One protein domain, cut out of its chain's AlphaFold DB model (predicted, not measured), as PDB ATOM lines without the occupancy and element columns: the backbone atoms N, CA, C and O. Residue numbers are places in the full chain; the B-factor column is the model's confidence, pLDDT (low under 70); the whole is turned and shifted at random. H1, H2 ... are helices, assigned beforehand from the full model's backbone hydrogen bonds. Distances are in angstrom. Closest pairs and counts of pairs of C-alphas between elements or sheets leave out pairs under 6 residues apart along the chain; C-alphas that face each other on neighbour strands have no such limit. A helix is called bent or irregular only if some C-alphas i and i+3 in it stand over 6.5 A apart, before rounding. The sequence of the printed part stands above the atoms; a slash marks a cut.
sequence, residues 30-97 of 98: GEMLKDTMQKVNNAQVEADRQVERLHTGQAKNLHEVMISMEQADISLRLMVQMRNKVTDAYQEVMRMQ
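AT A GLANCE: This is residues 30 to 97 of the 98 residues of the protein "Flagellar hook-basal body complex protein FliE" of Geoalkalibacter subterraneus (UniProt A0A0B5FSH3). Two long helices, H1 and then the longer H2, make the two arms of an open U: H1 runs one way, residues 56 to 61 turn the chain at one end, and H2 folds back past it with an empty gap between the arms. The printed part has 68 residues with two named helices, in the order H1, H2, and no named strand; the class is all helix. The whole is extended, with a radius of gyration of the C-alphas of 17.4 A, and its outline is a rod of 56 by 24 by 13 A.

HOW THE PARTS SIT: Start with H1, residues 30 to 55, and go on to H2, residues 62 to 96. Between them is a short link of 6 residues. H1 and H2 are apart: no C-alpha of the one is within 8 A of the other. Residues 30 to 97 stand free, with no C-alpha 8 or more residues away along the chain within 10 A. In both H1 and H2, each O i to N i+4 pair is within hydrogen-bond range.

IN THESE COORDINATES: Find C-alpha 30 at (-5.439, 10.237, 9.322); from there H1 runs 37.6 A to C-alpha 55 at (-22.871, -16.248, -10.967), and x, y and z are each lower at its end. Next find C-alpha 62 at (-12.830, -25.734, -8.465), where H2 begins; it runs 51.3 A to C-alpha 96 at (1.321, 7.089, 28.391), and here x, y and z are each higher at the end. Neither helix is bent.

THE WHOLE: Look at Gly 57 and Gln 97 for the two C-alphas farthest apart, 56.3 A. The first and last printed C-alphas, of Gly 30 and Gln 97, are 19.7 A apart. The printed part has no cut. Its mean pLDDT is 79.7; look for values under 70 at residues 53 to 62 and at residue 97.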
ATOM      1  N   GLY A  30      -4.087  10.020   9.849       79.56
ATOM      2  CA  GLY A  30      -5.439  10.237   9.322       79.56
ATOM      3  C   GLY A  30      -5.548  10.181   7.791       79.56
ATOM      4  O   GLY A  30      -6.552   9.712   7.263       79.56
ATOM      5  N   GLU A  31      -4.515  10.605   7.068       79.31
ATOM      6  CA  GLU A  31      -4.444  10.528   5.607       79.31
ATOM      7  C   GLU A  31      -4.196   9.089   5.145       79.31
ATOM      8  O   GLU A  31      -4.864   8.610   4.231       79.31
ATOM      9  N   MET A  32      -3.339   8.353   5.862       77.81
ATOM     10  CA  MET A  32      -3.143   6.919   5.640       77.81
ATOM     11  C   MET A  32      -4.415   6.110   5.940       77.81
ATOM     12  O   MET A  32      -4.765   5.199   5.189       77.81
ATOM     13  N   LEU A  33      -5.148   6.464   7.001       79.25
ATOM     14  CA  LEU A  33      -6.429   5.842   7.342       79.25
ATOM     15  C   LEU A  33      -7.487   6.112   6.266       79.25
ATOM     16  O   LEU A  33      -8.209   5.198   5.871       79.25
ATOM     17  N   LYS A  34      -7.549   7.347   5.759       82.94
ATOM     18  CA  LYS A  34      -8.452   7.734   4.672       82.94
ATOM     19  C   LYS A  34      -8.141   6.975   3.380       82.94
ATOM     20  O   LYS A  34      -9.056   6.416   2.784       82.94
ATOM     21  N   ASP A  35      -6.873   6.904   2.986       85.25
ATOM     22  CA  ASP A  35      -6.432   6.146   1.808       85.25
ATOM     23  C   ASP A  35      -6.755   4.649   1.946       85.25
ATOM     24  O   ASP A  35      -7.282   4.020   1.028       85.25
ATOM     25  N   THR A  36      -6.540   4.085   3.135       79.44
ATOM     26  CA  THR A  36      -6.872   2.682   3.422       79.44
ATOM     27  C   THR A  36      -8.379   2.425   3.340       79.44
ATOM     28  O   THR A  36      -8.799   1.461   2.704       79.44
ATOM     29  N   MET A  37      -9.210   3.302   3.911       85.81
ATOM     30  CA  MET A  37     -10.676   3.223   3.806       85.81
ATOM     31  C   MET A  37     -11.146   3.274   2.348       85.81
ATOM     32  O   MET A  37     -12.013   2.505   1.935       85.81
ATOM     33  N   GLN A  38     -10.532   4.141   1.543       90.38
ATOM     34  CA  GLN A  38     -10.859   4.289   0.129       90.38
ATOM     35  C   GLN A  38     -10.459   3.047  -0.685       90.38
ATOM     36  O   GLN A  38     -11.213   2.597  -1.549       90.38
ATOM     37  N   LYS A  39      -9.315   2.435  -0.357       84.12
ATOM     38  CA  LYS A  39      -8.876   1.152  -0.929       84.12
ATOM     39  C   LYS A  39      -9.819   0.005  -0.579       84.12
ATOM     40  O   LYS A  39     -10.143  -0.781  -1.464       84.12
ATOM     41  N   VAL A  40     -10.297  -0.067   0.665       86.38
ATOM     42  CA  VAL A  40     -11.278  -1.082   1.089       86.38
ATOM     43  C   VAL A  40     -12.587  -0.932   0.316       86.38
ATOM     44  O   VAL A  40     -13.087  -1.920  -0.215       86.38
ATOM     45  N   ASN A  41     -13.097   0.293   0.167       90.12
ATOM     46  CA  ASN A  41     -14.305   0.548  -0.620       90.12
ATOM     47  C   ASN A  41     -14.149   0.101  -2.086       90.12
ATOM     48  O   ASN A  41     -15.027  -0.555  -2.638       90.12
ATOM     49  N   ASN A  42     -13.011   0.406  -2.712       89.56
ATOM     50  CA  ASN A  42     -12.746  -0.028  -4.085       89.56
ATOM     51  C   ASN A  42     -12.613  -1.553  -4.203       89.56
ATOM     52  O   ASN A  42     -13.110  -2.136  -5.164       89.56
ATOM     53  N   ALA A  43     -11.981  -2.204  -3.223       83.69
ATOM     54  CA  ALA A  43     -11.879  -3.660  -3.180       83.69
ATOM     55  C   ALA A  43     -13.258  -4.324  -3.038       83.69
ATOM     56  O   ALA A  43     -13.503  -5.347  -3.667       83.69
ATOM     57  N   GLN A  44     -14.168  -3.722  -2.267       80.31
ATOM     58  CA  GLN A  44     -15.539  -4.201  -2.104       80.31
ATOM     59  C   GLN A  44     -16.339  -4.113  -3.411       80.31
ATOM     60  O   GLN A  44     -16.940  -5.099  -3.823       80.31
ATOM     61  N   VAL A  45     -16.263  -2.981  -4.118       90.25
ATOM     62  CA  VAL A  45     -16.928  -2.811  -5.424       90.25
ATOM     63  C   VAL A  45     -16.395  -3.797  -6.468       90.25
ATOM     64  O   VAL A  45     -17.157  -4.335  -7.273       90.25
ATOM     65  N   GLU A  46     -15.085  -4.052  -6.478       82.56
ATOM     66  CA  GLU A  46     -14.505  -5.032  -7.398       82.56
ATOM     67  C   GLU A  46     -14.894  -6.468  -7.015       82.56
ATOM     68  O   GLU A  46     -15.167  -7.281  -7.898       82.56
ATOM     69  N   ALA A  47     -14.987  -6.776  -5.719       73.75
ATOM     70  CA  ALA A  47     -15.481  -8.063  -5.241       73.75
ATOM     71  C   ALA A  47     -16.939  -8.303  -5.662       73.75
ATOM     72  O   ALA A  47     -17.235  -9.376  -6.185       73.75
ATOM     73  N   ASP A  48     -17.817  -7.307  -5.540       82.00
ATOM     74  CA  ASP A  48     -19.214  -7.406  -5.985       82.00
ATOM     75  C   ASP A  48     -19.304  -7.720  -7.488       82.00
ATOM     76  O   ASP A  48     -20.044  -8.615  -7.903       82.00
ATOM     77  N   ARG A  49     -18.463  -7.075  -8.310       79.88
ATOM     78  CA  ARG A  49     -18.346  -7.386  -9.748       79.88
ATOM     79  C   ARG A  49     -17.812  -8.789 -10.013       79.88
ATOM     80  O   ARG A  49     -18.229  -9.440 -10.969       79.88
ATOM     81  N   GLN A  50     -16.867  -9.267  -9.208       70.81
ATOM     82  CA  GLN A  50     -16.351 -10.629  -9.334       70.81
ATOM     83  C   GLN A  50     -17.401 -11.675  -8.954       70.81
ATOM     84  O   GLN A  50     -17.511 -12.687  -9.643       70.81
ATOM     85  N   VAL A  51     -18.207 -11.421  -7.922       72.00
ATOM     86  CA  VAL A  51     -19.336 -12.278  -7.528       72.00
ATOM     87  C   VAL A  51     -20.399 -12.312  -8.624       72.00
ATOM     88  O   VAL A  51     -20.904 -13.384  -8.959       72.00
ATOM     89  N   GLU A  52     -20.695 -11.170  -9.243       70.00
ATOM     90  CA  GLU A  52     -21.577 -11.097 -10.408       70.00
ATOM     91  C   GLU A  52     -21.038 -11.952 -11.569       70.00
ATOM     92  O   GLU A  52     -21.757 -12.803 -12.096       70.00
ATOM     93  N   ARG A  53     -19.743 -11.835 -11.901       62.47
ATOM     94  CA  ARG A  53     -19.082 -12.666 -12.927       62.47
ATOM     95  C   ARG A  53     -19.067 -14.160 -12.575       62.47
ATOM     96  O   ARG A  53     -19.211 -14.994 -13.470       62.47
ATOM     97  N   LEU A  54     -18.969 -14.520 -11.297       60.66
ATOM     98  CA  LEU A  54     -19.030 -15.908 -10.821       60.66
ATOM     99  C   LEU A  54     -20.418 -16.533 -11.017       60.66
ATOM    100  O   LEU A  54     -20.507 -17.660 -11.510       60.66
ATOM    101  N   HIS A  55     -21.495 -15.795 -10.726       58.16
ATOM    102  CA  HIS A  55     -22.871 -16.248 -10.967       58.16
ATOM    103  C   HIS A  55     -23.178 -16.485 -12.457       58.16
ATOM    104  O   HIS A  55     -24.053 -17.288 -12.775       58.16
ATOM    105  N   THR A  56     -22.426 -15.866 -13.378       63.50
ATOM    106  CA  THR A  56     -22.545 -16.125 -14.829       63.50
ATOM    107  C   THR A  56     -21.896 -17.435 -15.304       63.50
ATOM    108  O   THR A  56     -21.925 -17.730 -16.498       63.50
ATOM    109  N   GLY A  57     -21.327 -18.248 -14.401       53.81
ATOM    110  CA  GLY A  57     -20.828 -19.593 -14.723       53.81
ATOM    111  C   GLY A  57     -19.404 -19.644 -15.291       53.81
ATOM    112  O   GLY A  57     -19.031 -20.620 -15.936       53.81
ATOM    113  N   GLN A  58     -18.585 -18.613 -15.056       55.94
ATOM    114  CA  GLN A  58     -17.211 -18.521 -15.579       55.94
ATOM    115  C   GLN A  58     -16.139 -19.205 -14.707       55.94
ATOM    116  O   GLN A  58     -14.963 -19.200 -15.074       55.94
ATOM    117  N   ALA A  59     -16.507 -19.800 -13.568       54.16
ATOM    118  CA  ALA A  59     -15.558 -20.452 -12.664       54.16
ATOM    119  C   ALA A  59     -15.057 -21.782 -13.256       54.16
ATOM    120  O   ALA A  59     -15.603 -22.854 -13.007       54.16
ATOM    121  N   LYS A  60     -14.001 -21.701 -14.070       57.25
ATOM    122  CA  LYS A  60     -13.399 -22.844 -14.774       57.25
ATOM    123  C   LYS A  60     -12.650 -23.824 -13.862       57.25
ATOM    124  O   LYS A  60     -12.332 -24.913 -14.326       57.25
ATOM    125  N   ASN A  61     -12.359 -23.481 -12.602       64.75
ATOM    126  CA  ASN A  61     -11.454 -24.271 -11.761       64.75
ATOM    127  C   ASN A  61     -11.881 -24.318 -10.284       64.75
ATOM    128  O   ASN A  61     -11.558 -23.433  -9.499       64.75
ATOM    129  N   LEU A  62     -12.523 -25.416  -9.872       66.50
ATOM    130  CA  LEU A  62     -12.830 -25.734  -8.465       66.50
ATOM    131  C   LEU A  62     -11.601 -25.629  -7.535       66.50
ATOM    132  O   LEU A  62     -11.719 -25.250  -6.374       66.50
ATOM    133  N   HIS A  63     -10.408 -25.935  -8.054       71.69
ATOM    134  CA  HIS A  63      -9.142 -25.819  -7.326       71.69
ATOM    135  C   HIS A  63      -8.823 -24.372  -6.914       71.69
ATOM    136  O   HIS A  63      -8.374 -24.126  -5.800       71.69
ATOM    137  N   GLU A  64      -9.122 -23.410  -7.784       73.38
ATOM    138  CA  GLU A  64      -8.894 -21.984  -7.551       73.38
ATOM    139  C   GLU A  64      -9.854 -21.430  -6.486       73.38
ATOM    140  O   GLU A  64      -9.460 -20.612  -5.654       73.38
ATOM    141  N   VAL A  65     -11.086 -21.953  -6.439       78.00
ATOM    142  CA  VAL A  65     -12.058 -21.655  -5.374       78.00
ATOM    143  C   VAL A  65     -11.550 -22.156  -4.022       78.00
ATOM    144  O   VAL A  65     -11.560 -21.397  -3.058       78.00
ATOM    145  N   MET A  66     -11.042 -23.392  -3.944       79.75
ATOM    146  CA  MET A  66     -10.486 -23.932  -2.694       79.75
ATOM    147  C   MET A  66      -9.270 -23.134  -2.202       79.75
ATOM    148  O   MET A  66      -9.190 -22.826  -1.016       79.75
ATOM    149  N   ILE A  67      -8.363 -22.737  -3.103       84.75
ATOM    150  CA  ILE A  67      -7.221 -21.874  -2.753       84.75
ATOM    151  C   ILE A  67      -7.708 -20.517  -2.234       84.75
ATOM    152  O   ILE A  67      -7.215 -20.027  -1.219       84.75
ATOM    153  N   SER A  68      -8.700 -19.925  -2.899       79.06
ATOM    154  CA  SER A  68      -9.263 -18.633  -2.498       79.06
ATOM    155  C   SER A  68      -9.920 -18.700  -1.117       79.06
ATOM    156  O   SER A  68      -9.769 -17.774  -0.323       79.06
ATOM    157  N   MET A  69     -10.611 -19.803  -0.806       82.94
ATOM    158  CA  MET A  69     -11.202 -20.034   0.515       82.94
ATOM    159  C   MET A  69     -10.134 -20.141   1.610       82.94
ATOM    160  O   MET A  69     -10.263 -19.490   2.645       82.94
ATOM    161  N   GLU A  70      -9.059 -20.892   1.369       88.81
ATOM    162  CA  GLU A  70      -7.961 -21.038   2.336       88.81
ATOM    163  C   GLU A  70      -7.232 -19.703   2.568       88.81
ATOM    164  O   GLU A  70      -6.946 -19.305   3.700       88.81
ATOM    165  N   GLN A  71      -6.987 -18.950   1.493       85.00
ATOM    166  CA  GLN A  71      -6.384 -17.623   1.579       85.00
ATOM    167  C   GLN A  71      -7.274 -16.643   2.359       85.00
ATOM    168  O   GLN A  71      -6.760 -15.837   3.144       85.00
ATOM    169  N   ALA A  72      -8.595 -16.708   2.172       88.31
ATOM    170  CA  ALA A  72      -9.551 -15.882   2.905       88.31
ATOM    171  C   ALA A  72      -9.541 -16.199   4.408       88.31
ATOM    172  O   ALA A  72      -9.499 -15.279   5.226       88.31
ATOM    173  N   ASP A  73      -9.503 -17.478   4.776       92.38
ATOM    174  CA  ASP A  73      -9.441 -17.930   6.168       92.38
ATOM    175  C   ASP A  73      -8.144 -17.473   6.872       92.38
ATOM    176  O   ASP A  73      -8.179 -16.899   7.967       92.38
ATOM    177  N   ILE A  74      -6.992 -17.605   6.205       94.81
ATOM    178  CA  ILE A  74      -5.709 -17.084   6.709       94.81
ATOM    179  C   ILE A  74      -5.760 -15.557   6.880       94.81
ATOM    180  O   ILE A  74      -5.334 -15.028   7.911       94.81
ATOM    181  N   SER A  75      -6.303 -14.843   5.893       89.06
ATOM    182  CA  SER A  75      -6.401 -13.378   5.917       89.06
ATOM    183  C   SER A  75      -7.321 -12.883   7.033       89.06
ATOM    184  O   SER A  75      -7.012 -11.895   7.703       89.06
ATOM    185  N   LEU A  76      -8.421 -13.594   7.289       93.69
ATOM    186  CA  LEU A  76      -9.344 -13.288   8.375       93.69
ATOM    187  C   LEU A  76      -8.670 -13.452   9.741       93.69
ATOM    188  O   LEU A  76      -8.765 -12.560  10.588       93.69
ATOM    189  N   ARG A  77      -7.936 -14.555   9.947       92.75
ATOM    190  CA  ARG A  77      -7.150 -14.757  11.175       92.75
ATOM    191  C   ARG A  77      -6.159 -13.622  11.403       92.75
ATOM    192  O   ARG A  77      -6.065 -13.105  12.518       92.75
ATOM    193  N   LEU A  78      -5.458 -13.205  10.351       94.00
ATOM    194  CA  LEU A  78      -4.516 -12.094  10.419       94.00
ATOM    195  C   LEU A  78      -5.219 -10.775  10.778       94.00
ATOM    196  O   LEU A  78      -4.749 -10.053  11.655       94.00
ATOM    197  N   MET A  79      -6.375 -10.484  10.177       91.62
ATOM    198  CA  MET A  79      -7.165  -9.293  10.508       91.62
ATOM    199  C   MET A  79      -7.575  -9.247  11.980       91.62
ATOM    200  O   MET A  79      -7.473  -8.195  12.610       91.62
ATOM    201  N   VAL A  80      -8.005 -10.374  12.554       95.12
ATOM    202  CA  VAL A  80      -8.366 -10.438  13.980       95.12
ATOM    203  C   VAL A  80      -7.154 -10.128  14.863       95.12
ATOM    204  O   VAL A  80      -7.271  -9.368  15.828       95.12
ATOM    205  N   GLN A  81      -5.977 -10.652  14.519       92.19
ATOM    206  CA  GLN A  81      -4.741 -10.342  15.240       92.19
ATOM    207  C   GLN A  81      -4.356  -8.864  15.114       92.19
ATOM    208  O   GLN A  81      -4.006  -8.232  16.111       92.19
ATOM    209  N   MET A  82      -4.481  -8.286  13.919       90.38
ATOM    210  CA  MET A  82      -4.241  -6.860  13.702       90.38
ATOM    211  C   MET A  82      -5.221  -5.990  14.493       90.38
ATOM    212  O   MET A  82      -4.790  -5.039  15.137       90.38
ATOM    213  N   ARG A  83      -6.516  -6.337  14.525       89.00
ATOM    214  CA  ARG A  83      -7.530  -5.644  15.340       89.00
ATOM    215  C   ARG A  83      -7.123  -5.604  16.809       89.00
ATOM    216  O   ARG A  83      -7.192  -4.548  17.436       89.00
ATOM    217  N   ASN A  84      -6.695  -6.745  17.348       90.12
ATOM    218  CA  ASN A  84      -6.230  -6.830  18.731       90.12
ATOM    219  C   ASN A  84      -5.011  -5.927  18.941       90.12
ATOM    220  O   ASN A  84      -5.032  -5.081  19.824       90.12
ATOM    221  N   LYS A  85      -4.012  -6.001  18.054       87.50
ATOM    222  CA  LYS A  85      -2.789  -5.200  18.179       87.50
ATOM    223  C   LYS A  85      -3.032  -3.692  18.080       87.50
ATOM    224  O   LYS A  85      -2.386  -2.926  18.786       87.50
ATOM    225  N   VAL A  86      -3.961  -3.265  17.225       86.94
ATOM    226  CA  VAL A  86      -4.374  -1.859  17.105       86.94
ATOM    227  C   VAL A  86      -5.116  -1.401  18.360       86.94
ATOM    228  O   VAL A  86      -4.880  -0.292  18.832       86.94
ATOM    229  N   THR A  87      -5.969  -2.256  18.931       88.00
ATOM    230  CA  THR A  87      -6.666  -1.965  20.194       88.00
ATOM    231  C   THR A  87      -5.670  -1.818  21.344       88.00
ATOM    232  O   THR A  87      -5.742  -0.841  22.086       88.00
ATOM    233  N   ASP A  88      -4.700  -2.728  21.444       86.69
ATOM    234  CA  ASP A  88      -3.639  -2.678  22.452       86.69
ATOM    235  C   ASP A  88      -2.779  -1.419  22.287       86.69
ATOM    236  O   ASP A  88      -2.502  -0.721  23.257       86.69
ATOM    237  N   ALA A  89      -2.392  -1.084  21.052       84.88
ATOM    238  CA  ALA A  89      -1.616   0.119  20.762       84.88
ATOM    239  C   ALA A  89      -2.380   1.400  21.136       84.88
ATOM    240  O   ALA A  89      -1.788   2.335  21.670       84.88
ATOM    241  N   TYR A  90      -3.694   1.438  20.902       84.44
ATOM    242  CA  TYR A  90      -4.538   2.556  21.318       84.44
ATOM    243  C   TYR A  90      -4.611   2.678  22.848       84.44
ATOM    244  O   TYR A  90      -4.460   3.775  23.386       84.44
ATOM    245  N   GLN A  91      -4.789   1.558  23.555       81.69
ATOM    246  CA  GLN A  91      -4.778   1.537  25.018       81.69
ATOM    247  C   GLN A  91      -3.427   1.985  25.591       81.69
ATOM    248  O   GLN A  91      -3.399   2.766  26.540       81.69
ATOM    249  N   GLU A  92      -2.317   1.538  25.006       76.62
ATOM    250  CA  GLU A  92      -0.966   1.896  25.449       76.62
ATOM    251  C   GLU A  92      -0.689   3.396  25.284       76.62
ATOM    252  O   GLU A  92      -0.203   4.045  26.209       76.62
ATOM    253  N   VAL A  93      -1.084   3.987  24.149       78.06
ATOM    254  CA  VAL A  93      -0.972   5.440  23.928       78.06
ATOM    255  C   VAL A  93      -1.774   6.230  24.964       78.06
ATOM    256  O   VAL A  93      -1.273   7.236  25.466       78.06
ATOM    257  N   MET A  94      -2.973   5.767  25.338       75.69
ATOM    258  CA  MET A  94      -3.759   6.418  26.393       75.69
ATOM    259  C   MET A  94      -3.124   6.278  27.783       75.69
ATOM    260  O   MET A  94      -3.206   7.211  28.576       75.69
ATOM    261  N   ARG A  95      -2.452   5.157  28.081       70.69
ATOM    262  CA  ARG A  95      -1.734   4.961  29.357       70.69
ATOM    263  C   ARG A  95      -0.474   5.812  29.481       70.69
ATOM    264  O   ARG A  95      -0.089   6.123  30.599       70.69
ATOM    265  N   MET A  96       0.160   6.189  28.371       71.06
ATOM    266  CA  MET A  96       1.321   7.089  28.391       71.06
ATOM    267  C   MET A  96       0.954   8.564  28.620       71.06
ATOM    268  O   MET A  96       1.837   9.355  28.940       71.06
ATOM    269  N   GLN A  97      -0.304   8.956  28.398       57.00
ATOM    270  CA  GLN A  97      -0.748  10.357  28.457       57.00
ATOM    271  C   GLN A  97      -1.409  10.763  29.786       57.00
ATOM    272  O   GLN A  97      -1.756  11.936  29.931       57.00
TER     273      GLN A  97